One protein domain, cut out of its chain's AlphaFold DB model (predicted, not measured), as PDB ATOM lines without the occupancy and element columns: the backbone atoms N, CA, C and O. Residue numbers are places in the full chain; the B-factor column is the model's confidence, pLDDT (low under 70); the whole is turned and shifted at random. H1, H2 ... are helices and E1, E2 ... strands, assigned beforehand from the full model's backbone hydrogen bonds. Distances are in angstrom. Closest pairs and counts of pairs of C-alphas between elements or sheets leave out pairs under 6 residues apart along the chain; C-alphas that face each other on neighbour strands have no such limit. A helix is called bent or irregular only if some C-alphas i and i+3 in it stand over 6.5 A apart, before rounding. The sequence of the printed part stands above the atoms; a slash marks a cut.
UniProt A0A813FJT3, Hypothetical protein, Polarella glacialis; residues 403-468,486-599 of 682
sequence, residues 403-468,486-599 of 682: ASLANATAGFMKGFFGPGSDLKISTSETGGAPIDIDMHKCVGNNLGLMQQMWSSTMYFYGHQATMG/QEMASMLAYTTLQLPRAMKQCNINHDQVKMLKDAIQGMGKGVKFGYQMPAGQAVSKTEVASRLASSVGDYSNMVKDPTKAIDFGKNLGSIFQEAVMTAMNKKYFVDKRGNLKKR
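AT A GLANCE: This is residues 403 to 468 and 486 to 599 of the 682 residues of the protein "Hypothetical protein" of Polarella glacialis (UniProt A0A813FJT3). A small sheet of three short strands, E2, E1 and E3, extends along the longest axis from a helical body, in which H1 and H6 run alongside the long H7 and H3 crosses from H1 to H6. H4 runs loosely beside H3 and leads to H5, and the little hairpin E4 and E5 sits at the far end of H7. The printed part has 180 residues, with the order H1 E1 E2 H2 H3 H4 H5 E3 H6 H7 E4 E5; the larger sheet is antiparallel, order E2, E1, E3. It is mostly helix and compact, with a radius of gyration of the C-alphas of 17.8 A and spans of 53 by 36 by 32 A.

IN THESE COORDINATES: E1 is residues 422 to 426, 12.4 A long, E2 435 to 438 and E3 528 to 531. H2 is 439 to 445 and H5 510 to 522, 17.4 A. H1, residues 403 to 416, 19.6 A, begins at C-alpha 403 (41.149, -35.086, 19.141). H3 is 447 to 467, 29.7 A, with a kink of 26 degrees near residue 454. H4, 486 to 505, 29.2 A, is irregular, with C-alphas 497 and 500 7.0 A apart. H6 is 541 to 560, 29.3 A. H7, 562 to 587, 38.5 A, is irregular, with C-alphas 563 and 566 7.1 A apart. E4 is 588 to 590; E5, 596 to 598, ends at C-alpha 598 (7.285, -10.223, 20.356).

HOW THE PARTS SIT: E1 and E2 are a hairpin, with N 425 and O 435 3.0 A apart. E1 and E3 have no backbone N and O within hydrogen-bond range; C-alphas 424 and 530, which face each other, are 5.7 A apart. H2 only just touches H1, with 3 pairs of C-alphas within 8 A, the closest Met 413 and His 440, 6.8 A. H1 touches H7 at a shallow tilt of 32 degrees, the same way, closest C-alphas Phe 416 and Gly 573, 3.9 A. H6 and H7 are a helical hairpin, closest C-alphas Met 558 and Lys 564, 4.9 A. H3 is about perpendicular to H1, 85 degrees, and touches it with residues 447 to 454 alone, closest C-alphas Leu 405 and Gln 451, 6.3 A. H3 touches H6 with residues 461 to 465 alone, closest C-alphas Ala 465 and Val 552, 6.1 A. H4 only just touches H3, closest C-alphas Met 453 and Thr 495, 6.8 A, and only just touches H5, closest C-alphas Pro 500 and Val 513, 7.1 A, each with 3 pairs within 8 A. H5 is not on the three-strand sheet. In the hairpin E4 and E5, N 589 and O 597 are 2.8 A apart. Every O i to N i+4 pair is within hydrogen-bond range in H1, H2 and H5; H3 has 15 of 17, H4 14 of 16, H6 14 of 16 and H7 18 of 22.

THE WHOLE: The C-alphas farthest apart, Gly 431 and Thr 466, are 54.8 A apart. Residues 469 to 485 are not printed; C-alphas 468 and 486 are 19.5 A apart across the cut. Of the links printed whole, none is long. Mean pLDDT of the printed part is 73.5, with 67 residues under 70, among them 458 to 468, 486 to 496 and 512 to 536.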
ATOM      1  N   ALA A 403      42.029 -34.294  19.999       83.06
ATOM      2  CA  ALA A 403      41.149 -35.086  19.141       83.06
ATOM      3  C   ALA A 403      39.747 -35.301  19.748       83.06
ATOM      4  O   ALA A 403      38.755 -35.030  19.082       83.06
ATOM      5  N   SER A 404      39.642 -35.704  21.019       86.44
ATOM      6  CA  SER A 404      38.370 -35.809  21.748       86.44
ATOM      7  C   SER A 404      37.641 -34.468  21.832       86.44
ATOM      8  O   SER A 404      36.442 -34.419  21.601       86.44
ATOM      9  N   LEU A 405      38.345 -33.361  22.093       83.69
ATOM     10  CA  LEU A 405      37.722 -32.029  22.094       83.69
ATOM     11  C   LEU A 405      37.255 -31.595  20.700       83.69
ATOM     12  O   LEU A 405      36.186 -31.001  20.576       83.69
ATOM     13  N   ALA A 406      38.020 -31.902  19.649       83.62
ATOM     14  CA  ALA A 406      37.598 -31.650  18.273       83.62
ATOM     15  C   ALA A 406      36.363 -32.487  17.902       83.62
ATOM     16  O   ALA A 406      35.403 -31.949  17.355       83.62
ATOM     17  N   ASN A 407      36.340 -33.762  18.293       89.19
ATOM     18  CA  ASN A 407      35.209 -34.667  18.106       89.19
ATOM     19  C   ASN A 407      33.968 -34.222  18.897       89.19
ATOM     20  O   ASN A 407      32.875 -34.221  18.342       89.19
ATOM     21  N   ALA A 408      34.125 -33.775  20.146       90.25
ATOM     22  CA  ALA A 408      33.039 -33.204  20.945       90.25
ATOM     23  C   ALA A 408      32.523 -31.881  20.365       90.25
ATOM     24  O   ALA A 408      31.316 -31.659  20.330       90.25
ATOM     25  N   THR A 409      33.409 -31.041  19.821       87.25
ATOM     26  CA  THR A 409      33.018 -29.820  19.099       87.25
ATOM     27  C   THR A 409      32.229 -30.162  17.833       87.25
ATOM     28  O   THR A 409      31.148 -29.621  17.622       87.25
ATOM     29  N   ALA A 410      32.724 -31.089  17.006       87.06
ATOM     30  CA  ALA A 410      32.054 -31.527  15.782       87.06
ATOM     31  C   ALA A 410      30.702 -32.201  16.075       87.06
ATOM     32  O   ALA A 410      29.709 -31.925  15.402       87.06
ATOM     33  N   GLY A 411      30.648 -33.022  17.128       91.19
ATOM     34  CA  GLY A 411      29.421 -33.577  17.684       91.19
ATOM     35  C   GLY A 411      28.436 -32.480  18.067       91.19
ATOM     36  O   GLY A 411      27.315 -32.473  17.569       91.19
ATOM     37  N   PHE A 412      28.862 -31.511  18.881       91.69
ATOM     38  CA  PHE A 412      28.023 -30.393  19.317       91.69
ATOM     39  C   PHE A 412      27.481 -29.578  18.154       91.69
ATOM     40  O   PHE A 412      26.289 -29.295  18.135       91.69
ATOM     41  N   MET A 413      28.301 -29.272  17.151       87.25
ATOM     42  CA  MET A 413      27.832 -28.603  15.936       87.25
ATOM     43  C   MET A 413      26.754 -29.433  15.227       87.25
ATOM     44  O   MET A 413      25.677 -28.920  14.925       87.25
ATOM     45  N   LYS A 414      26.989 -30.736  15.047       88.31
ATOM     46  CA  LYS A 414      26.024 -31.666  14.439       88.31
ATOM     47  C   LYS A 414      24.731 -31.819  15.253       88.31
ATOM     48  O   LYS A 414      23.691 -32.102  14.668       88.31
ATOM     49  N   GLY A 415      24.793 -31.657  16.574       90.88
ATOM     50  CA  GLY A 415      23.636 -31.696  17.472       90.88
ATOM     51  C   GLY A 415      22.870 -30.375  17.566       90.88
ATOM     52  O   GLY A 415      21.650 -30.390  17.596       90.88
ATOM     53  N   PHE A 416      23.572 -29.240  17.614       89.44
ATOM     54  CA  PHE A 416      22.978 -27.917  17.826       89.44
ATOM     55  C   PHE A 416      22.317 -27.353  16.569       89.44
ATOM     56  O   PHE A 416      21.290 -26.679  16.635       89.44
ATOM     57  N   PHE A 417      22.938 -27.607  15.421       87.00
ATOM     58  CA  PHE A 417      22.426 -27.201  14.123       87.00
ATOM     59  C   PHE A 417      21.539 -28.317  13.549       87.00
ATOM     60  O   PHE A 417      20.350 -28.118  13.292       87.00
ATOM     61  N   GLY A 418      22.083 -29.532  13.475       83.56
ATOM     62  CA  GLY A 418      21.483 -30.638  12.731       83.56
ATOM     63  C   GLY A 418      21.959 -30.668  11.271       83.56
ATOM     64  O   GLY A 418      22.742 -29.817  10.845       83.56
ATOM     65  N   PRO A 419      21.539 -31.674  10.486       77.38
ATOM     66  CA  PRO A 419      21.814 -31.705   9.054       77.38
ATOM     67  C   PRO A 419      21.006 -30.620   8.318       77.38
ATOM     68  O   PRO A 419      19.795 -30.525   8.504       77.38
ATOM     69  N   GLY A 420      21.666 -29.848   7.446       66.81
ATOM     70  CA  GLY A 420      21.016 -28.856   6.572       66.81
ATOM     71  C   GLY A 420      20.823 -27.454   7.168       66.81
ATOM     72  O   GLY A 420      19.922 -26.738   6.741       66.81
ATOM     73  N   SER A 421      21.621 -27.060   8.164       70.50
ATOM     74  CA  SER A 421      21.548 -25.719   8.761       70.50
ATOM     75  C   SER A 421      22.481 -24.716   8.084       70.50
ATOM     76  O   SER A 421      23.627 -24.531   8.503       70.50
ATOM     77  N   ASP A 422      21.946 -24.012   7.096       71.00
ATOM     78  CA  ASP A 422      22.630 -22.902   6.434       71.00
ATOM     79  C   ASP A 422      22.214 -21.568   7.074       71.00
ATOM     80  O   ASP A 422      21.025 -21.331   7.319       71.00
ATOM     81  N   LEU A 423      23.166 -20.657   7.311       72.19
ATOM     82  CA  LEU A 423      22.845 -19.272   7.664       72.19
ATOM     83  C   LEU A 423      22.892 -18.407   6.403       72.19
ATOM     84  O   LEU A 423      23.963 -17.978   5.977       72.19
ATOM     85  N   LYS A 424      21.712 -18.124   5.843       73.94
ATOM     86  CA  LYS A 424      21.553 -17.294   4.643       73.94
ATOM     87  C   LYS A 424      21.166 -15.871   5.028       73.94
ATOM     88  O   LYS A 424      20.049 -15.612   5.488       73.94
ATOM     89  N   ILE A 425      22.099 -14.940   4.834       71.88
ATOM     90  CA  ILE A 425      21.887 -13.509   5.071       71.88
ATOM     91  C   ILE A 425      21.556 -12.846   3.733       71.88
ATOM     92  O   ILE A 425      22.385 -12.810   2.824       71.88
ATOM     93  N   SER A 426      20.337 -12.316   3.621       72.31
ATOM     94  CA  SER A 426      19.899 -11.508   2.477       72.31
ATOM     95  C   SER A 426      19.540 -10.093   2.929       72.31
ATOM     96  O   SER A 426      18.827  -9.893   3.918       72.31
ATOM     97  N   THR A 427      20.037  -9.104   2.195       71.44
ATOM     98  CA  THR A 427      19.689  -7.688   2.343       71.44
ATOM     99  C   THR A 427      18.807  -7.274   1.167       71.44
ATOM    100  O   THR A 427      18.928  -7.805   0.067       71.44
ATOM    101  N   SER A 428      17.880  -6.340   1.387       64.12
ATOM    102  CA  SER A 428      16.979  -5.862   0.328       64.12
ATOM    103  C   SER A 428      17.598  -4.802  -0.588       64.12
ATOM    104  O   SER A 428      17.055  -4.546  -1.655       64.12
ATOM    105  N   GLU A 429      18.687  -4.158  -0.162       64.62
ATOM    106  CA  GLU A 429      19.301  -3.023  -0.872       64.62
ATOM    107  C   GLU A 429      20.355  -3.443  -1.900       64.62
ATOM    108  O   GLU A 429      20.571  -2.736  -2.880       64.62
ATOM    109  N   THR A 430      20.984  -4.608  -1.727       53.75
ATOM    110  CA  THR A 430      21.868  -5.178  -2.746       53.75
ATOM    111  C   THR A 430      21.154  -6.326  -3.439       53.75
ATOM    112  O   THR A 430      20.911  -7.355  -2.813       53.75
ATOM    113  N   GLY A 431      20.912  -6.210  -4.747       72.12
ATOM    114  CA  GLY A 431      20.461  -7.321  -5.604       72.12
ATOM    115  C   GLY A 431      21.521  -8.416  -5.818       72.12
ATOM    116  O   GLY A 431      21.545  -9.052  -6.867       72.12
ATOM    117  N   GLY A 432      22.441  -8.583  -4.865       67.12
ATOM    118  CA  GLY A 432      23.501  -9.581  -4.881       67.12
ATOM    119  C   GLY A 432      23.027 -10.930  -4.346       67.12
ATOM    120  O   GLY A 432      22.002 -11.035  -3.670       67.12
ATOM    121  N   ALA A 433      23.798 -11.975  -4.641       75.56
ATOM    122  CA  ALA A 433      23.551 -13.304  -4.098       75.56
ATOM    123  C   ALA A 433      23.585 -13.282  -2.553       75.56
ATOM    124  O   ALA A 433      24.411 -12.567  -1.976       75.56
ATOM    125  N   PRO A 434      22.712 -14.052  -1.870       74.06
ATOM    126  CA  PRO A 434      22.716 -14.125  -0.413       74.06
ATOM    127  C   PRO A 434      24.071 -14.619   0.098       74.06
ATOM    128  O   PRO A 434      24.671 -15.527  -0.481       74.06
ATOM    129  N   ILE A 435      24.535 -14.045   1.208       75.50
ATOM    130  CA  ILE A 435      25.750 -14.516   1.871       75.50
ATOM    131  C   ILE A 435      25.395 -15.830   2.565       75.50
ATOM    132  O   ILE A 435      24.644 -15.835   3.544       75.50
ATOM    133  N   ASP A 436      25.913 -16.930   2.025       75.50
ATOM    134  CA  ASP A 436      25.750 -18.273   2.572       75.50
ATOM    135  C   ASP A 436      26.948 -18.603   3.469       75.50
ATOM    136  O   ASP A 436      28.090 -18.664   3.002       75.50
ATOM    137  N   ILE A 437      26.707 -18.744   4.774       75.50
ATOM    138  CA  ILE A 437      27.762 -19.016   5.753       75.50
ATOM    139  C   ILE A 437      27.607 -20.444   6.277       75.50
ATOM    140  O   ILE A 437      26.822 -20.712   7.188       75.50
ATOM    141  N   ASP A 438      28.423 -21.347   5.733       72.00
ATOM    142  CA  ASP A 438      28.583 -22.716   6.226       72.00
ATOM    143  C   ASP A 438      29.130 -22.697   7.668       72.00
ATOM    144  O   ASP A 438      30.324 -22.485   7.924       72.00
ATOM    145  N   MET A 439      28.228 -22.923   8.627       74.19
ATOM    146  CA  MET A 439      28.537 -22.968  10.058       74.19
ATOM    147  C   MET A 439      29.488 -24.118  10.414       74.19
ATOM    148  O   MET A 439      30.297 -23.974  11.333       74.19
ATOM    149  N   HIS A 440      29.434 -25.248   9.700       71.44
ATOM    150  CA  HIS A 440      30.317 -26.389   9.954       71.44
ATOM    151  C   HIS A 440      31.756 -26.064   9.533       71.44
ATOM    152  O   HIS A 440      32.686 -26.273  10.317       71.44
ATOM    153  N   LYS A 441      31.951 -25.479   8.346       74.38
ATOM    154  CA  LYS A 441      33.267 -25.046   7.850       74.38
ATOM    155  C   LYS A 441      33.843 -23.887   8.666       74.38
ATOM    156  O   LYS A 441      35.020 -23.922   9.025       74.38
ATOM    157  N   CYS A 442      33.016 -22.902   9.021       76.81
ATOM    158  CA  CYS A 442      33.402 -21.787   9.893       76.81
ATOM    159  C   CYS A 442      33.934 -22.286  11.249       76.81
ATOM    160  O   CYS A 442      35.034 -21.905  11.663       76.81
ATOM    161  N   VAL A 443      33.209 -23.190  11.916       74.69
ATOM    162  CA  VAL A 443      33.625 -23.704  13.230       74.69
ATOM    163  C   VAL A 443      34.768 -24.719  13.139       74.69
ATOM    164  O   VAL A 443      35.656 -24.688  13.992       74.69
ATOM    165  N   GLY A 444      34.825 -25.547  12.091       74.25
ATOM    166  CA  GLY A 444      35.957 -26.447  11.839       74.25
ATOM    167  C   GLY A 444      37.290 -25.698  11.739       74.25
ATOM    168  O   GLY A 444      38.267 -26.080  12.384       74.25
ATOM    169  N   ASN A 445      37.304 -24.563  11.034       78.88
ATOM    170  CA  ASN A 445      38.479 -23.688  10.932       78.88
ATOM    171  C   ASN A 445      38.833 -22.976  12.258       78.88
ATOM    172  O   ASN A 445      39.968 -22.544  12.437       78.88
ATOM    173  N   ASN A 446      37.885 -22.881  13.197       79.50
ATOM    174  CA  ASN A 446      38.012 -22.188  14.486       79.50
ATOM    175  C   ASN A 446      38.163 -23.140  15.688       79.50
ATOM    176  O   ASN A 446      37.949 -22.744  16.839       79.50
ATOM    177  N   LEU A 447      38.552 -24.398  15.449       74.50
ATOM    178  CA  LEU A 447      38.646 -25.440  16.478       74.50
ATOM    179  C   LEU A 447      39.441 -25.025  17.729       74.50
ATOM    180  O   LEU A 447      39.051 -25.394  18.831       74.50
ATOM    181  N   GLY A 448      40.509 -24.232  17.588       75.50
ATOM    182  CA  GLY A 448      41.298 -23.747  18.729       75.50
ATOM    183  C   GLY A 448      40.529 -22.802  19.661       75.50
ATOM    184  O   GLY A 448      40.653 -22.909  20.880       75.50
ATOM    185  N   LEU A 449      39.679 -21.927  19.112       79.12
ATOM    186  CA  LEU A 449      38.805 -21.075  19.920       79.12
ATOM    187  C   LEU A 449      37.707 -21.908  20.586       79.12
ATOM    188  O   LEU A 449      37.444 -21.740  21.775       79.12
ATOM    189  N   MET A 450      37.093 -22.836  19.846       75.12
ATOM    190  CA  MET A 450      36.086 -23.723  20.429       75.12
ATOM    191  C   MET A 450      36.673 -24.586  21.542       75.12
ATOM    192  O   MET A 450      36.027 -24.738  22.568       75.12
ATOM    193  N   GLN A 451      37.908 -25.073  21.413       69.81
ATOM    194  CA  GLN A 451      38.618 -25.766  22.494       69.81
ATOM    195  C   GLN A 451      38.753 -24.895  23.758       69.81
ATOM    196  O   GLN A 451      38.600 -25.425  24.856       69.81
ATOM    197  N   GLN A 452      38.962 -23.578  23.623       73.50
ATOM    198  CA  GLN A 452      38.993 -22.636  24.753       73.50
ATOM    199  C   GLN A 452      37.598 -22.349  25.346       73.50
ATOM    200  O   GLN A 452      37.472 -22.134  26.551       73.50
ATOM    201  N   MET A 453      36.530 -22.362  24.542       74.94
ATOM    202  CA  MET A 453      35.164 -22.325  25.086       74.94
ATOM    203  C   MET A 453      34.858 -23.630  25.835       74.94
ATOM    204  O   MET A 453      34.384 -23.613  26.971       74.94
ATOM    205  N   TRP A 454      35.195 -24.765  25.218       73.06
ATOM    206  CA  TRP A 454      34.974 -26.100  25.755       73.06
ATOM    207  C   TRP A 454      35.731 -26.359  27.042       73.06
ATOM    208  O   TRP A 454      35.128 -26.930  27.938       73.06
ATOM    209  N   SER A 455      36.982 -25.919  27.202       65.06
ATOM    210  CA  SER A 455      37.694 -26.075  28.480       65.06
ATOM    211  C   SER A 455      36.892 -25.523  29.658       65.06
ATOM    212  O   SER A 455      36.809 -26.154  30.708       65.06
ATOM    213  N   SER A 456      36.243 -24.380  29.452       68.94
ATOM    214  CA  SER A 456      35.504 -23.664  30.486       68.94
ATOM    215  C   SER A 456      34.077 -24.217  30.657       68.94
ATOM    216  O   SER A 456      33.591 -24.345  31.779       68.94
ATOM    217  N   THR A 457      33.439 -24.675  29.574       70.31
ATOM    218  CA  THR A 457      32.178 -25.438  29.638       70.31
ATOM    219  C   THR A 457      32.362 -26.801  30.322       70.31
ATOM    220  O   THR A 457      31.528 -27.199  31.130       70.31
ATOM    221  N   MET A 458      33.462 -27.512  30.058       67.19
ATOM    222  CA  MET A 458      33.790 -28.779  30.726       67.19
ATOM    223  C   MET A 458      34.173 -28.568  32.190       67.19
ATOM    224  O   MET A 458      33.814 -29.392  33.024       67.19
ATOM    225  N   TYR A 459      34.832 -27.453  32.526       65.69
ATOM    226  CA  TYR A 459      35.030 -27.041  33.917       65.69
ATOM    227  C   TYR A 459      33.683 -26.859  34.636       65.69
ATOM    228  O   TYR A 459      33.485 -27.424  35.710       65.69
ATOM    229  N   PHE A 460      32.712 -26.182  34.006       68.88
ATOM    230  CA  PHE A 460      31.348 -26.071  34.534       68.88
ATOM    231  C   PHE A 460      30.649 -27.434  34.684       68.88
ATOM    232  O   PHE A 460      30.043 -27.679  35.725       68.88
ATOM    233  N   TYR A 461      30.750 -28.344  33.705       63.38
ATOM    234  CA  TYR A 461      30.174 -29.692  33.827       63.38
ATOM    235  C   TYR A 461      30.839 -30.528  34.913       63.38
ATOM    236  O   TYR A 461      30.133 -31.181  35.679       63.38
ATOM    237  N   GLY A 462      32.167 -30.467  35.027       59.81
ATOM    238  CA  GLY A 462      32.906 -31.056  36.137       59.81
ATOM    239  C   GLY A 462      32.388 -30.525  37.470       59.81
ATOM    240  O   GLY A 462      32.041 -31.316  38.342       59.81
ATOM    241  N   HIS A 463      32.228 -29.203  37.594       58.78
ATOM    242  CA  HIS A 463      31.716 -28.546  38.797       58.78
ATOM    243  C   HIS A 463      30.256 -28.934  39.123       58.78
ATOM    244  O   HIS A 463      29.960 -29.287  40.263       58.78
ATOM    245  N   GLN A 464      29.354 -28.964  38.137       57.19
ATOM    246  CA  GLN A 464      27.974 -29.461  38.283       57.19
ATOM    247  C   GLN A 464      27.923 -30.937  38.697       57.19
ATOM    248  O   GLN A 464      27.147 -31.293  39.586       57.19
ATOM    249  N   ALA A 465      28.783 -31.787  38.125       52.50
ATOM    250  CA  ALA A 465      28.886 -33.200  38.495       52.50
ATOM    251  C   ALA A 465      29.166 -33.384  39.992       52.50
ATOM    252  O   ALA A 465      28.587 -34.267  40.623       52.50
ATOM    253  N   THR A 466      29.990 -32.505  40.577       51.34
ATOM    254  CA  THR A 466      30.293 -32.515  42.022       51.34
ATOM    255  C   THR A 466      29.077 -32.227  42.906       51.34
ATOM    256  O   THR A 466      29.066 -32.616  44.071       51.34
ATOM    257  N   MET A 467      28.046 -31.558  42.375       53.78
ATOM    258  CA  MET A 467      26.857 -31.154  43.134       53.78
ATOM    259  C   MET A 467      25.667 -32.112  42.966       53.78
ATOM    260  O   MET A 467      24.686 -31.993  43.700       53.78
ATOM    261  N   GLY A 468      25.724 -33.032  41.997       45.03
ATOM    262  CA  GLY A 468      24.559 -33.791  41.525       45.03
ATOM    263  C   GLY A 468      24.161 -35.027  42.341       45.03
ATOM    264  O   GLY A 468      23.095 -35.587  42.096       45.03
ATOM    265  N   GLN A 486      25.947 -16.044  37.336       54.28
ATOM    266  CA  GLN A 486      26.815 -14.871  37.230       54.28
ATOM    267  C   GLN A 486      28.240 -15.240  36.785       54.28
ATOM    268  O   GLN A 486      28.815 -14.537  35.959       54.28
ATOM    269  N   GLU A 487      28.776 -16.365  37.263       56.41
ATOM    270  CA  GLU A 487      30.067 -16.914  36.812       56.41
ATOM    271  C   GLU A 487      29.977 -17.458  35.374       56.41
ATOM    272  O   GLU A 487      30.849 -17.207  34.542       56.41
ATOM    273  N   MET A 488      28.856 -18.100  35.027       57.25
ATOM    274  CA  MET A 488      28.557 -18.462  33.639       57.25
ATOM    275  C   MET A 488      28.419 -17.219  32.742       57.25
ATOM    276  O   MET A 488      28.879 -17.231  31.602       57.25
ATOM    277  N   ALA A 489      27.818 -16.131  33.238       53.22
ATOM    278  CA  ALA A 489      27.644 -14.891  32.485       53.22
ATOM    279  C   ALA A 489      28.962 -14.133  32.261       53.22
ATOM    280  O   ALA A 489      29.164 -13.612  31.165       53.22
ATOM    281  N   SER A 490      29.875 -14.088  33.238       62.38
ATOM    282  CA  SER A 490      31.198 -13.469  33.053       62.38
ATOM    283  C   SER A 490      32.072 -14.276  32.088       62.38
ATOM    284  O   SER A 490      32.709 -13.694  31.207       62.38
ATOM    285  N   MET A 491      32.029 -15.611  32.170       60.19
ATOM    286  CA  MET A 491      32.664 -16.499  31.192       60.19
ATOM    287  C   MET A 491      32.083 -16.291  29.783       60.19
ATOM    288  O   MET A 491      32.837 -16.112  28.828       60.19
ATOM    289  N   LEU A 492      30.752 -16.247  29.647       56.69
ATOM    290  CA  LEU A 492      30.073 -15.997  28.372       56.69
ATOM    291  C   LEU A 492      30.408 -14.606  27.805       56.69
ATOM    292  O   LEU A 492      30.602 -14.468  26.596       56.69
ATOM    293  N   ALA A 493      30.527 -13.583  28.655       59.62
ATOM    294  CA  ALA A 493      30.953 -12.245  28.251       59.62
ATOM    295  C   ALA A 493      32.397 -12.250  27.719       59.62
ATOM    296  O   ALA A 493      32.643 -11.733  26.628       59.62
ATOM    297  N   TYR A 494      33.333 -12.909  28.413       68.50
ATOM    298  CA  TYR A 494      34.708 -13.092  27.932       68.50
ATOM    299  C   TYR A 494      34.762 -13.847  26.592       68.50
ATOM    300  O   TYR A 494      35.469 -13.440  25.670       68.50
ATOM    301  N   THR A 495      33.960 -14.903  26.434       60.16
ATOM    302  CA  THR A 495      33.811 -15.616  25.156       60.16
ATOM    303  C   THR A 495      33.251 -14.711  24.052       60.16
ATOM    304  O   THR A 495      33.728 -14.754  22.919       60.16
ATOM    305  N   THR A 496      32.296 -13.838  24.380       59.41
ATOM    306  CA  THR A 496      31.706 -12.872  23.435       59.41
ATOM    307  C   THR A 496      32.738 -11.843  22.959       59.41
ATOM    308  O   THR A 496      32.741 -11.487  21.781       59.41
ATOM    309  N   LEU A 497      33.681 -11.431  23.815       73.38
ATOM    310  CA  LEU A 497      34.804 -10.563  23.424       73.38
ATOM    311  C   LEU A 497      35.768 -11.231  22.427       73.38
ATOM    312  O   LEU A 497      36.409 -10.537  21.640       73.38
ATOM    313  N   GLN A 498      35.859 -12.565  22.413       73.69
ATOM    314  CA  GLN A 498      36.661 -13.297  21.423       73.69
ATOM    315  C   GLN A 498      35.928 -13.557  20.096       73.69
ATOM    316  O   GLN A 498      36.577 -13.872  19.093       73.69
ATOM    317  N   LEU A 499      34.603 -13.388  20.046       71.56
ATOM    318  CA  LEU A 499      33.791 -13.660  18.857       71.56
ATOM    319  C   LEU A 499      34.279 -12.925  17.585       71.56
ATOM    320  O   LEU A 499      34.395 -13.590  16.556       71.56
ATOM    321  N   PRO A 500      34.673 -11.631  17.605       72.62
ATOM    322  CA  PRO A 500      35.175 -10.950  16.403       72.62
ATOM    323  C   PRO A 500      36.440 -11.594  15.814       72.62
ATOM    324  O   PRO A 500      36.627 -11.610  14.597       72.62
ATOM    325  N   ARG A 501      37.300 -12.178  16.664       76.31
ATOM    326  CA  ARG A 501      38.499 -12.912  16.226       76.31
ATOM    327  C   ARG A 501      38.125 -14.220  15.525       76.31
ATOM    328  O   ARG A 501      38.763 -14.564  14.533       76.31
ATOM    329  N   ALA A 502      37.074 -14.890  16.002       70.94
ATOM    330  CA  ALA A 502      36.510 -16.085  15.376       70.94
ATOM    331  C   ALA A 502      35.960 -15.786  13.977       70.94
ATOM    332  O   ALA A 502      36.271 -16.452  12.989       70.94
ATOM    333  N   MET A 503      35.167 -14.716  13.896       71.81
ATOM    334  CA  MET A 503      34.514 -14.273  12.670       71.81
ATOM    335  C   MET A 503      35.542 -13.940  11.583       71.81
ATOM    336  O   MET A 503      35.394 -14.400  10.451       71.81
ATOM    337  N   LYS A 504      36.654 -13.281  11.944       76.50
ATOM    338  CA  LYS A 504      37.776 -13.037  11.024       76.50
ATOM    339  C   LYS A 504      38.375 -14.329  10.446       76.50
ATOM    340  O   LYS A 504      38.740 -14.349   9.274       76.50
ATOM    341  N   GLN A 505      38.448 -15.414  11.222       75.88
ATOM    342  CA  GLN A 505      38.892 -16.731  10.731       75.88
ATOM    343  C   GLN A 505      37.824 -17.453   9.887       75.88
ATOM    344  O   GLN A 505      38.170 -18.271   9.039       75.88
ATOM    345  N   CYS A 506      36.541 -17.107  10.038       71.75
ATOM    346  CA  CYS A 506      35.465 -17.514   9.123       71.75
ATOM    347  C   CYS A 506      35.376 -16.644   7.854       71.75
ATOM    348  O   CYS A 506      34.346 -16.645   7.185       71.75
ATOM    349  N   ASN A 507      36.439 -15.901   7.522       73.25
ATOM    350  CA  ASN A 507      36.508 -14.965   6.396       73.25
ATOM    351  C   ASN A 507      35.475 -13.819   6.454       73.25
ATOM    352  O   ASN A 507      35.166 -13.213   5.432       73.25
ATOM    353  N   ILE A 508      34.961 -13.507   7.649       73.00
ATOM    354  CA  ILE A 508      34.100 -12.347   7.897       73.00
ATOM    355  C   ILE A 508      35.027 -11.176   8.235       73.00
ATOM    356  O   ILE A 508      35.587 -11.100   9.333       73.00
ATOM    357  N   ASN A 509      35.257 -10.299   7.262       75.69
ATOM    358  CA  ASN A 509      36.186  -9.179   7.393       75.69
ATOM    359  C   ASN A 509      35.663  -8.106   8.377       75.69
ATOM    360  O   ASN A 509      34.527  -8.164   8.847       75.69
ATOM    361  N   HIS A 510      36.505  -7.126   8.725       77.44
ATOM    362  CA  HIS A 510      36.142  -6.095   9.707       77.44
ATOM    363  C   HIS A 510      34.882  -5.317   9.296       77.44
ATOM    364  O   HIS A 510      34.031  -5.043  10.139       77.44
ATOM    365  N   ASP A 511      34.720  -5.037   8.004       73.12
ATOM    366  CA  ASP A 511      33.563  -4.316   7.482       73.12
ATOM    367  C   ASP A 511      32.305  -5.182   7.473       73.12
ATOM    368  O   ASP A 511      31.224  -4.662   7.702       73.12
ATOM    369  N   GLN A 512      32.415  -6.502   7.314       68.69
ATOM    370  CA  GLN A 512      31.307  -7.446   7.481       68.69
ATOM    371  C   GLN A 512      30.936  -7.648   8.957       68.69
ATOM    372  O   GLN A 512      29.756  -7.803   9.263       68.69
ATOM    373  N   VAL A 513      31.893  -7.594   9.890       67.06
ATOM    374  CA  VAL A 513      31.599  -7.557  11.337       67.06
ATOM    375  C   VAL A 513      30.932  -6.232  11.713       67.06
ATOM    376  O   VAL A 513      29.969  -6.233  12.479       67.06
ATOM    377  N   LYS A 514      31.387  -5.111  11.138       68.38
ATOM    378  CA  LYS A 514      30.744  -3.802  11.280       68.38
ATOM    379  C   LYS A 514      29.341  -3.815  10.672       68.38
ATOM    380  O   LYS A 514      28.403  -3.500  11.382       68.38
ATOM    381  N   MET A 515      29.163  -4.290   9.441       59.75
ATOM    382  CA  MET A 515      27.854  -4.467   8.804       59.75
ATOM    383  C   MET A 515      26.954  -5.419   9.592       59.75
ATOM    384  O   MET A 515      25.762  -5.161   9.671       59.75
ATOM    385  N   LEU A 516      27.475  -6.479  10.222       64.19
ATOM    386  CA  LEU A 516      26.671  -7.341  11.093       64.19
ATOM    387  C   LEU A 516      26.265  -6.614  12.381       64.19
ATOM    388  O   LEU A 516      25.121  -6.736  12.806       64.19
ATOM    389  N   LYS A 517      27.167  -5.847  13.000       66.12
ATOM    390  CA  LYS A 517      26.862  -5.015  14.172       66.12
ATOM    391  C   LYS A 517      25.829  -3.941  13.828       66.12
ATOM    392  O   LYS A 517      24.834  -3.820  14.537       66.12
ATOM    393  N   ASP A 518      26.034  -3.223  12.734       59.34
ATOM    394  CA  ASP A 518      25.168  -2.162  12.228       59.34
ATOM    395  C   ASP A 518      23.828  -2.749  11.745       59.34
ATOM    396  O   ASP A 518      22.788  -2.139  11.960       59.34
ATOM    397  N   ALA A 519      23.801  -3.981  11.219       60.09
ATOM    398  CA  ALA A 519      22.576  -4.740  10.949       60.09
ATOM    399  C   ALA A 519      21.866  -5.184  12.234       60.09
ATOM    400  O   ALA A 519      20.645  -5.117  12.298       60.09
ATOM    401  N   ILE A 520      22.591  -5.613  13.275       62.66
ATOM    402  CA  ILE A 520      22.014  -5.978  14.579       62.66
ATOM    403  C   ILE A 520      21.437  -4.745  15.289       62.66
ATOM    404  O   ILE A 520      20.370  -4.828  15.894       62.66
ATOM    405  N   GLN A 521      22.109  -3.598  15.194       57.28
ATOM    406  CA  GLN A 521      21.637  -2.314  15.718       57.28
ATOM    407  C   GLN A 521      20.505  -1.733  14.848       57.28
ATOM    408  O   GLN A 521      19.537  -1.182  15.371       57.28
ATOM    409  N   GLY A 522      20.581  -1.933  13.532       55.62
ATOM    410  CA  GLY A 522      19.612  -1.521  12.514       55.62
ATOM    411  C   GLY A 522      18.459  -2.502  12.273       55.62
ATOM    412  O   GLY A 522      17.577  -2.198  11.470       55.62
ATOM    413  N   MET A 523      18.391  -3.631  12.996       56.75
ATOM    414  CA  MET A 523      17.382  -4.702  12.843       56.75
ATOM    415  C   MET A 523      15.922  -4.233  12.999       56.75
ATOM    416  O   MET A 523      14.995  -5.008  12.774       56.75
ATOM    417  N   GLY A 524      15.694  -2.965  13.350       50.47
ATOM    418  CA  GLY A 524      14.393  -2.321  13.213       50.47
ATOM    419  C   GLY A 524      13.871  -2.243  11.768       50.47
ATOM    420  O   GLY A 524      12.651  -2.192  11.605       50.47
ATOM    421  N   LYS A 525      14.728  -2.225  10.728       51.41
ATOM    422  CA  LYS A 525      14.306  -2.130   9.310       51.41
ATOM    423  C   LYS A 525      15.274  -2.842   8.340       51.41
ATOM    424  O   LYS A 525      16.448  -2.511   8.287       51.41
ATOM    425  N   GLY A 526      14.759  -3.755   7.508       56.75
ATOM    426  CA  GLY A 526      15.391  -4.176   6.239       56.75
ATOM    427  C   GLY A 526      16.068  -5.557   6.194       56.75
ATOM    428  O   GLY A 526      15.912  -6.267   5.203       56.75
ATOM    429  N   VAL A 527      16.775  -5.982   7.244       56.34
ATOM    430  CA  VAL A 527      17.545  -7.247   7.219       56.34
ATOM    431  C   VAL A 527      16.661  -8.458   7.530       56.34
ATOM    432  O   VAL A 527      15.966  -8.483   8.547       56.34
ATOM    433  N   LYS A 528      16.706  -9.490   6.674       55.62
ATOM    434  CA  LYS A 528      15.975 -10.753   6.865       55.62
ATOM    435  C   LYS A 528      16.943 -11.896   7.165       55.62
ATOM    436  O   LYS A 528      17.710 -12.315   6.302       55.62
ATOM    437  N   PHE A 529      16.850 -12.444   8.374       60.81
ATOM    438  CA  PHE A 529      17.542 -13.676   8.750       60.81
ATOM    439  C   PHE A 529      16.667 -14.884   8.410       60.81
ATOM    440  O   PHE A 529      15.694 -15.174   9.109       60.81
ATOM    441  N   GLY A 530      17.007 -15.581   7.326       57.34
ATOM    442  CA  GLY A 530      16.425 -16.879   7.002       57.34
ATOM    443  C   GLY A 530      17.164 -17.969   7.768       57.34
ATOM    444  O   GLY A 530      18.200 -18.434   7.307       57.34
ATOM    445  N   TYR A 531      16.649 -18.359   8.936       65.12
ATOM    446  CA  TYR A 531      17.215 -19.456   9.722       65.12
ATOM    447  C   TYR A 531      16.215 -20.607   9.826       65.12
ATOM    448  O   TYR A 531      15.185 -20.499  10.497       65.12
ATOM    449  N   GLN A 532      16.506 -21.700   9.120       60.81
ATOM    450  CA  GLN A 532      15.634 -22.864   9.025       60.81
ATOM    451  C   GLN A 532      16.154 -23.975   9.941       60.81
ATOM    452  O   GLN A 532      17.044 -24.739   9.582       60.81
ATOM    453  N   MET A 533      15.593 -24.054  11.148       64.00
ATOM    454  CA  MET A 533      15.817 -25.197  12.036       64.00
ATOM    455  C   MET A 533      15.014 -26.416  11.561       64.00
ATOM    456  O   MET A 533      13.903 -26.242  11.043       64.00
ATOM    457  N   PRO A 534      15.496 -27.650  11.807       64.12
ATOM    458  CA  PRO A 534      14.634 -28.825  11.753       64.12
ATOM    459  C   PRO A 534      13.443 -28.646  12.709       64.12
ATOM    460  O   PRO A 534      13.554 -27.996  13.752       64.12
ATOM    461  N   ALA A 535      12.287 -29.211  12.352       66.19
ATOM    462  CA  ALA A 535      11.043 -29.064  13.107       66.19
ATOM    463  C   ALA A 535      11.084 -29.845  14.438       66.19
ATOM    464  O   ALA A 535      10.523 -30.932  14.562       66.19
ATOM    465  N   GLY A 536      11.774 -29.290  15.435       64.44
ATOM    466  CA  GLY A 536      11.884 -29.864  16.771       64.44
ATOM    467  C   GLY A 536      10.571 -29.788  17.551       64.44
ATOM    468  O   GLY A 536       9.901 -28.751  17.572       64.44
ATOM    469  N   GLN A 537      10.224 -30.874  18.245       73.44
ATOM    470  CA  GLN A 537       9.203 -30.840  19.293       73.44
ATOM    471  C   GLN A 537       9.623 -29.853  20.392       73.44
ATOM    472  O   GLN A 537      10.789 -29.790  20.779       73.44
ATOM    473  N   ALA A 538       8.673 -29.072  20.909       76.75
ATOM    474  CA  ALA A 538       8.943 -28.150  22.005       76.75
ATOM    475  C   ALA A 538       9.155 -28.933  23.312       76.75
ATOM    476  O   ALA A 538       8.215 -29.519  23.847       76.75
ATOM    477  N   VAL A 539      10.387 -28.927  23.818       83.25
ATOM    478  CA  VAL A 539      10.791 -29.680  25.014       83.25
ATOM    479  C   VAL A 539      10.470 -28.891  26.289       83.25
ATOM    480  O   VAL A 539      10.551 -27.660  26.332       83.25
ATOM    481  N   SER A 540      10.074 -29.583  27.359       87.75
ATOM    482  CA  SER A 540       9.777 -28.929  28.641       87.75
ATOM    483  C   SER A 540      11.058 -28.444  29.340       87.75
ATOM    484  O   SER A 540      12.105 -29.080  29.246       87.75
ATOM    485  N   LYS A 541      10.993 -27.346  30.115       81.81
ATOM    486  CA  LYS A 541      12.150 -26.849  30.901       81.81
ATOM    487  C   LYS A 541      12.751 -27.933  31.810       81.81
ATOM    488  O   LYS A 541      13.964 -28.009  31.968       81.81
ATOM    489  N   THR A 542      11.889 -28.749  32.413       79.44
ATOM    490  CA  THR A 542      12.245 -29.874  33.288       79.44
ATOM    491  C   THR A 542      12.948 -30.995  32.535       79.44
ATOM    492  O   THR A 542      13.898 -31.573  33.052       79.44
ATOM    493  N   GLU A 543      12.536 -31.275  31.300       84.94
ATOM    494  CA  GLU A 543      13.190 -32.272  30.456       84.94
ATOM    495  C   GLU A 543      14.540 -31.775  29.929       84.94
ATOM    496  O   GLU A 543      15.510 -32.520  30.013       84.94
ATOM    497  N   VAL A 544      14.654 -30.505  29.513       83.69
ATOM    498  CA  VAL A 544      15.957 -29.889  29.187       83.69
ATOM    499  C   VAL A 544      16.919 -30.009  30.374       83.69
ATOM    500  O   VAL A 544      18.054 -30.437  30.194       83.69
ATOM    501  N   ALA A 545      16.469 -29.705  31.598       77.06
ATOM    502  CA  ALA A 545      17.288 -29.845  32.806       77.06
ATOM    503  C   ALA A 545      17.668 -31.309  33.112       77.06
ATOM    504  O   ALA A 545      18.809 -31.580  33.478       77.06
ATOM    505  N   SER A 546      16.742 -32.255  32.923       82.31
ATOM    506  CA  SER A 546      16.994 -33.694  33.092       82.31
ATOM    507  C   SER A 546      18.015 -34.224  32.077       82.31
ATOM    508  O   SER A 546      18.980 -34.890  32.450       82.31
ATOM    509  N   ARG A 547      17.878 -33.853  30.797       84.69
ATOM    510  CA  ARG A 547      18.841 -34.199  29.740       84.69
ATOM    511  C   ARG A 547      20.211 -33.557  29.996       84.69
ATOM    512  O   ARG A 547      21.231 -34.220  29.828       84.69
ATOM    513  N   LEU A 548      20.248 -32.311  30.478       81.00
ATOM    514  CA  LEU A 548      21.482 -31.635  30.895       81.00
ATOM    515  C   LEU A 548      22.182 -32.388  32.039       81.00
ATOM    516  O   LEU A 548      23.393 -32.594  31.978       81.00
ATOM    517  N   ALA A 549      21.429 -32.866  33.036       76.81
ATOM    518  CA  ALA A 549      21.966 -33.714  34.099       76.81
ATOM    519  C   ALA A 549      22.469 -35.065  33.554       76.81
ATOM    520  O   ALA A 549      23.548 -35.512  33.936       76.81
ATOM    521  N   SER A 550      21.759 -35.681  32.600       79.81
ATOM    522  CA  SER A 550      22.228 -36.897  31.915       79.81
ATOM    523  C   SER A 550      23.539 -36.667  31.152       79.81
ATOM    524  O   SER A 550      24.414 -37.534  31.164       79.81
ATOM    525  N   SER A 551      23.732 -35.483  30.554       85.00
ATOM    526  CA  SER A 551      24.957 -35.155  29.808       85.00
ATOM    527  C   SER A 551      26.223 -35.152  30.684       85.00
ATOM    528  O   SER A 551      27.322 -35.365  30.178       85.00
ATOM    529  N   VAL A 552      26.083 -35.018  32.010       77.56
ATOM    530  CA  VAL A 552      27.184 -35.212  32.974       77.56
ATOM    531  C   VAL A 552      27.665 -36.672  32.987       77.56
ATOM    532  O   VAL A 552      28.868 -36.939  33.031       77.56
ATOM    533  N   GLY A 553      26.736 -37.629  32.912       77.19
ATOM    534  CA  GLY A 553      27.061 -39.048  32.771       77.19
ATOM    535  C   GLY A 553      27.751 -39.334  31.437       77.19
ATOM    536  O   GLY A 553      28.786 -40.004  31.408       77.19
ATOM    537  N   ASP A 554      27.243 -38.744  30.352       84.38
ATOM    538  CA  ASP A 554      27.854 -38.840  29.020       84.38
ATOM    539  C   ASP A 554      29.259 -38.223  28.981       84.38
ATOM    540  O   ASP A 554      30.147 -38.790  28.344       84.38
ATOM    541  N   TYR A 555      29.511 -37.133  29.716       83.69
ATOM    542  CA  TYR A 555      30.857 -36.577  29.884       83.69
ATOM    543  C   TYR A 555      31.791 -37.601  30.541       83.69
ATOM    544  O   TYR A 555      32.839 -37.921  29.983       83.69
ATOM    545  N   SER A 556      31.393 -38.206  31.668       78.19
ATOM    546  CA  SER A 556      32.183 -39.274  32.307       78.19
ATOM    547  C   SER A 556      32.463 -40.442  31.349       78.19
ATOM    548  O   SER A 556      33.560 -41.005  31.358       78.19
ATOM    549  N   ASN A 557      31.496 -40.791  30.494       84.06
ATOM    550  CA  ASN A 557      31.641 -41.843  29.488       84.06
ATOM    551  C   ASN A 557      32.593 -41.449  28.347       84.06
ATOM    552  O   ASN A 557      33.429 -42.268  27.976       84.06
ATOM    553  N   MET A 558      32.529 -40.216  27.836       89.06
ATOM    554  CA  MET A 558      33.478 -39.677  26.848       89.06
ATOM    555  C   MET A 558      34.908 -39.645  27.390       89.06
ATOM    556  O   MET A 558      35.856 -39.945  26.668       89.06
ATOM    557  N   VAL A 559      35.089 -39.234  28.644       79.75
ATOM    558  CA  VAL A 559      36.436 -39.095  29.211       79.75
ATOM    559  C   VAL A 559      37.057 -40.477  29.495       79.75
ATOM    560  O   VAL A 559      38.269 -40.633  29.378       79.75
ATOM    561  N   LYS A 560      36.240 -41.507  29.772       83.19
ATOM    562  CA  LYS A 560      36.676 -42.921  29.810       83.19
ATOM    563  C   LYS A 560      36.935 -43.512  28.419       83.19
ATOM    564  O   LYS A 560      37.834 -44.333  28.272       83.19
ATOM    565  N   ASP A 561      36.136 -43.128  27.428       90.88
ATOM    566  CA  ASP A 561      36.172 -43.648  26.061       90.88
ATOM    567  C   ASP A 561      36.127 -42.489  25.043       90.88
ATOM    568  O   ASP A 561      35.043 -42.028  24.662       90.88
ATOM    569  N   PRO A 562      37.303 -42.027  24.570       88.44
ATOM    570  CA  PRO A 562      37.437 -40.945  23.596       88.44
ATOM    571  C   PRO A 562      36.609 -41.087  22.315       88.44
ATOM    572  O   PRO A 562      36.342 -40.075  21.660       88.44
ATOM    573  N   THR A 563      36.199 -42.304  21.936       94.19
ATOM    574  CA  THR A 563      35.385 -42.524  20.728       94.19
ATOM    575  C   THR A 563      33.985 -41.920  20.869       94.19
ATOM    576  O   THR A 563      33.448 -41.376  19.903       94.19
ATOM    577  N   LYS A 564      33.450 -41.875  22.098       95.31
ATOM    578  CA  LYS A 564      32.123 -41.324  22.431       95.31
ATOM    579  C   LYS A 564      32.062 -39.798  22.438       95.31
ATOM    580  O   LYS A 564      31.004 -39.230  22.695       95.31
ATOM    581  N   ALA A 565      33.167 -39.111  22.150       92.62
ATOM    582  CA  ALA A 565      33.204 -37.653  22.126       92.62
ATOM    583  C   ALA A 565      32.217 -37.042  21.123       92.62
ATOM    584  O   ALA A 565      31.562 -36.054  21.449       92.62
ATOM    585  N   ILE A 566      32.051 -37.649  19.940       93.56
ATOM    586  CA  ILE A 566      31.084 -37.172  18.936       93.56
ATOM    587  C   ILE A 566      29.650 -37.283  19.471       93.56
ATOM    588  O   ILE A 566      28.871 -36.343  19.314       93.56
ATOM    589  N   ASP A 567      29.306 -38.388  20.135       95.00
ATOM    590  CA  ASP A 567      27.959 -38.618  20.662       95.00
ATOM    591  C   ASP A 567      27.654 -37.736  21.876       95.00
ATOM    592  O   ASP A 567      26.611 -37.085  21.898       95.00
ATOM    593  N   PHE A 568      28.592 -37.615  22.826       93.94
ATOM    594  CA  PHE A 568      28.498 -36.647  23.926       93.94
ATOM    595  C   PHE A 568      28.258 -35.230  23.385       93.94
ATOM    596  O   PHE A 568      27.320 -34.548  23.803       93.94
ATOM    597  N   GLY A 569      29.077 -34.810  22.413       93.00
ATOM    598  CA  GLY A 569      28.943 -33.508  21.774       93.00
ATOM    599  C   GLY A 569      27.556 -33.343  21.162       93.00
ATOM    600  O   GLY A 569      26.873 -32.364  21.445       93.00
ATOM    601  N   LYS A 570      27.110 -34.321  20.368       94.25
ATOM    602  CA  LYS A 570      25.819 -34.300  19.667       94.25
ATOM    603  C   LYS A 570      24.630 -34.230  20.624       94.25
ATOM    604  O   LYS A 570      23.737 -33.414  20.398       94.25
ATOM    605  N   ASN A 571      24.634 -35.022  21.694       93.44
ATOM    606  CA  ASN A 571      23.603 -34.973  22.732       93.44
ATOM    607  C   ASN A 571      23.550 -33.573  23.358       93.44
ATOM    608  O   ASN A 571      22.488 -32.952  23.418       93.44
ATOM    609  N   LEU A 572      24.709 -33.035  23.742       92.50
ATOM    610  CA  LEU A 572      24.821 -31.708  24.339       92.50
ATOM    611  C   LEU A 572      24.400 -30.577  23.379       92.50
ATOM    612  O   LEU A 572      23.726 -29.633  23.794       92.50
ATOM    613  N   GLY A 573      24.721 -30.698  22.090       91.69
ATOM    614  CA  GLY A 573      24.255 -29.790  21.042       91.69
ATOM    615  C   GLY A 573      22.731 -29.765  20.936       91.69
ATOM    616  O   GLY A 573      22.145 -28.685  20.983       91.69
ATOM    617  N   SER A 574      22.093 -30.941  20.891       92.25
ATOM    618  CA  SER A 574      20.625 -31.078  20.859       92.25
ATOM    619  C   SER A 574      19.973 -30.434  22.086       92.25
ATOM    620  O   SER A 574      19.019 -29.673  21.959       92.25
ATOM    621  N   ILE A 575      20.533 -30.649  23.282       90.06
ATOM    622  CA  ILE A 575      20.026 -30.048  24.528       90.06
ATOM    623  C   ILE A 575      20.098 -28.514  24.472       90.06
ATOM    624  O   ILE A 575      19.152 -27.830  24.870       90.06
ATOM    625  N   PHE A 576      21.193 -27.949  23.951       88.69
ATOM    626  CA  PHE A 576      21.325 -26.499  23.776       88.69
ATOM    627  C   PHE A 576      20.386 -25.955  22.689       88.69
ATOM    628  O   PHE A 576      19.807 -24.883  22.877       88.69
ATOM    629  N   GLN A 577      20.179 -26.693  21.596       88.44
ATOM    630  CA  GLN A 577      19.204 -26.364  20.552       88.44
ATOM    631  C   GLN A 577      17.788 -26.285  21.136       88.44
ATOM    632  O   GLN A 577      17.107 -25.265  21.005       88.44
ATOM    633  N   GLU A 578      17.372 -27.336  21.846       87.50
ATOM    634  CA  GLU A 578      16.083 -27.444  22.534       87.50
ATOM    635  C   GLU A 578      15.895 -26.307  23.551       87.50
ATOM    636  O   GLU A 578      14.836 -25.674  23.584       87.50
ATOM    637  N   ALA A 579      16.932 -25.983  24.334       84.00
ATOM    638  CA  ALA A 579      16.913 -24.884  25.299       84.00
ATOM    639  C   ALA A 579      16.719 -23.511  24.629       84.00
ATOM    640  O   ALA A 579      15.856 -22.734  25.054       84.00
ATOM    641  N   VAL A 580      17.477 -23.218  23.564       83.38
ATOM    642  CA  VAL A 580      17.381 -21.955  22.810       83.38
ATOM    643  C   VAL A 580      16.013 -21.828  22.144       83.38
ATOM    644  O   VAL A 580      15.345 -20.807  22.323       83.38
ATOM    645  N   MET A 581      15.537 -22.871  21.458       80.69
ATOM    646  CA  MET A 581      14.218 -22.876  20.816       80.69
ATOM    647  C   MET A 581      13.090 -22.685  21.841       80.69
ATOM    648  O   MET A 581      12.176 -21.885  21.625       80.69
ATOM    649  N   THR A 582      13.185 -23.332  23.005       80.81
ATOM    650  CA  THR A 582      12.219 -23.185  24.110       80.81
ATOM    651  C   THR A 582      12.220 -21.772  24.705       80.81
ATOM    652  O   THR A 582      11.158 -21.241  25.051       80.81
ATOM    653  N   ALA A 583      13.386 -21.128  24.806       75.25
ATOM    654  CA  ALA A 583      13.503 -19.747  25.270       75.25
ATOM    655  C   ALA A 583      12.972 -18.736  24.234       75.25
ATOM    656  O   ALA A 583      12.231 -17.814  24.589       75.25
ATOM    657  N   MET A 584      13.301 -18.916  22.951       72.31
ATOM    658  CA  MET A 584      12.901 -17.995  21.880       72.31
ATOM    659  C   MET A 584      11.400 -18.067  21.575       72.31
ATOM    660  O   MET A 584      10.762 -17.012  21.518       72.31
ATOM    661  N   ASN A 585      10.807 -19.267  21.512       69.12
ATOM    662  CA  ASN A 585       9.363 -19.468  21.288       69.12
ATOM    663  C   ASN A 585       8.467 -18.820  22.364       69.12
ATOM    664  O   ASN A 585       7.287 -18.551  22.126       69.12
ATOM    665  N   LYS A 586       9.009 -18.553  23.561       65.62
ATOM    666  CA  LYS A 586       8.303 -17.811  24.620       65.62
ATOM    667  C   LYS A 586       8.324 -16.299  24.403       65.62
ATOM    668  O   LYS A 586       7.355 -15.635  24.762       65.62
ATOM    669  N   LYS A 587       9.404 -15.747  23.838       65.31
ATOM    670  CA  LYS A 587       9.601 -14.294  23.675       65.31
ATOM    671  C   LYS A 587       9.107 -13.776  22.323       65.31
ATOM    672  O   LYS A 587       8.690 -12.622  22.237       65.31
ATOM    673  N   TYR A 588       9.108 -14.614  21.289       67.75
ATOM    674  CA  TYR A 588       8.665 -14.261  19.943       67.75
ATOM    675  C   TYR A 588       7.791 -15.368  19.346       67.75
ATOM    676  O   TYR A 588       7.978 -16.546  19.637       67.75
ATOM    677  N   PHE A 589       6.833 -14.986  18.507       70.56
ATOM    678  CA  PHE A 589       6.044 -15.897  17.685       70.56
ATOM    679  C   PHE A 589       5.983 -15.362  16.258       70.56
ATOM    680  O   PHE A 589       5.934 -14.150  16.049       70.56
ATOM    681  N   VAL A 590       5.971 -16.255  15.276       61.31
ATOM    682  CA  VAL A 590       5.692 -15.886  13.887       61.31
ATOM    683  C   VAL A 590       4.175 -15.881  13.712       61.31
ATOM    684  O   VAL A 590       3.509 -16.859  14.054       61.31
ATOM    685  N   ASP A 591       3.605 -14.769  13.250       70.75
ATOM    686  CA  ASP A 591       2.171 -14.708  12.962       70.75
ATOM    687  C   ASP A 591       1.814 -15.394  11.633       70.75
ATOM    688  O   ASP A 591       2.684 -15.763  10.845       70.75
ATOM    689  N   LYS A 592       0.513 -15.546  11.349       78.56
ATOM    690  CA  LYS A 592       0.016 -16.188  10.112       78.56
ATOM    691  C   LYS A 592       0.483 -15.507   8.809       78.56
ATOM    692  O   LYS A 592       0.209 -16.029   7.737       78.56
ATOM    693  N   ARG A 593       1.132 -14.338   8.887       69.56
ATOM    694  CA  ARG A 593       1.670 -13.572   7.752       69.56
ATOM    695  C   ARG A 593       3.205 -13.627   7.686       69.56
ATOM    696  O   ARG A 593       3.797 -12.852   6.943       69.56
ATOM    697  N   GLY A 594       3.849 -14.492   8.474       64.25
ATOM    698  CA  GLY A 594       5.307 -14.640   8.504       64.25
ATOM    699  C   GLY A 594       6.046 -13.579   9.328       64.25
ATOM    700  O   GLY A 594       7.273 -13.555   9.312       64.25
ATOM    701  N   ASN A 595       5.345 -12.705  10.062       66.06
ATOM    702  CA  ASN A 595       5.997 -11.630  10.815       66.06
ATOM    703  C   ASN A 595       6.371 -12.095  12.221       66.06
ATOM    704  O   ASN A 595       5.510 -12.549  12.980       66.06
ATOM    705  N   LEU A 596       7.638 -11.916  12.593       56.62
ATOM    706  CA  LEU A 596       8.119 -12.170  13.947       56.62
ATOM    707  C   LEU A 596       7.582 -11.093  14.904       56.62
ATOM    708  O   LEU A 596       8.047  -9.954  14.916       56.62
ATOM    709  N   LYS A 597       6.607 -11.457  15.734       65.81
ATOM    710  CA  LYS A 597       6.033 -10.596  16.771       65.81
ATOM    711  C   LYS A 597       6.564 -10.994  18.139       65.81
ATOM    712  O   LYS A 597       6.579 -12.168  18.502       65.81
ATOM    713  N   LYS A 598       6.966 -10.009  18.939       69.06
ATOM    714  CA  LYS A 598       7.285 -10.223  20.356       69.06
ATOM    715  C   LYS A 598       6.003 -10.661  21.072       69.06
ATOM    716  O   LYS A 598       5.011  -9.933  21.036       69.06
ATOM    717  N   ARG A 599       6.015 -11.813  21.752       63.75
ATOM    718  CA  ARG A 599       5.010 -12.099  22.785       63.75
ATOM    719  C   ARG A 599       5.303 -11.138  23.934       63.75
ATOM    720  O   ARG A 599       6.222 -11.357  24.720       63.75
TER     721      ARG A 599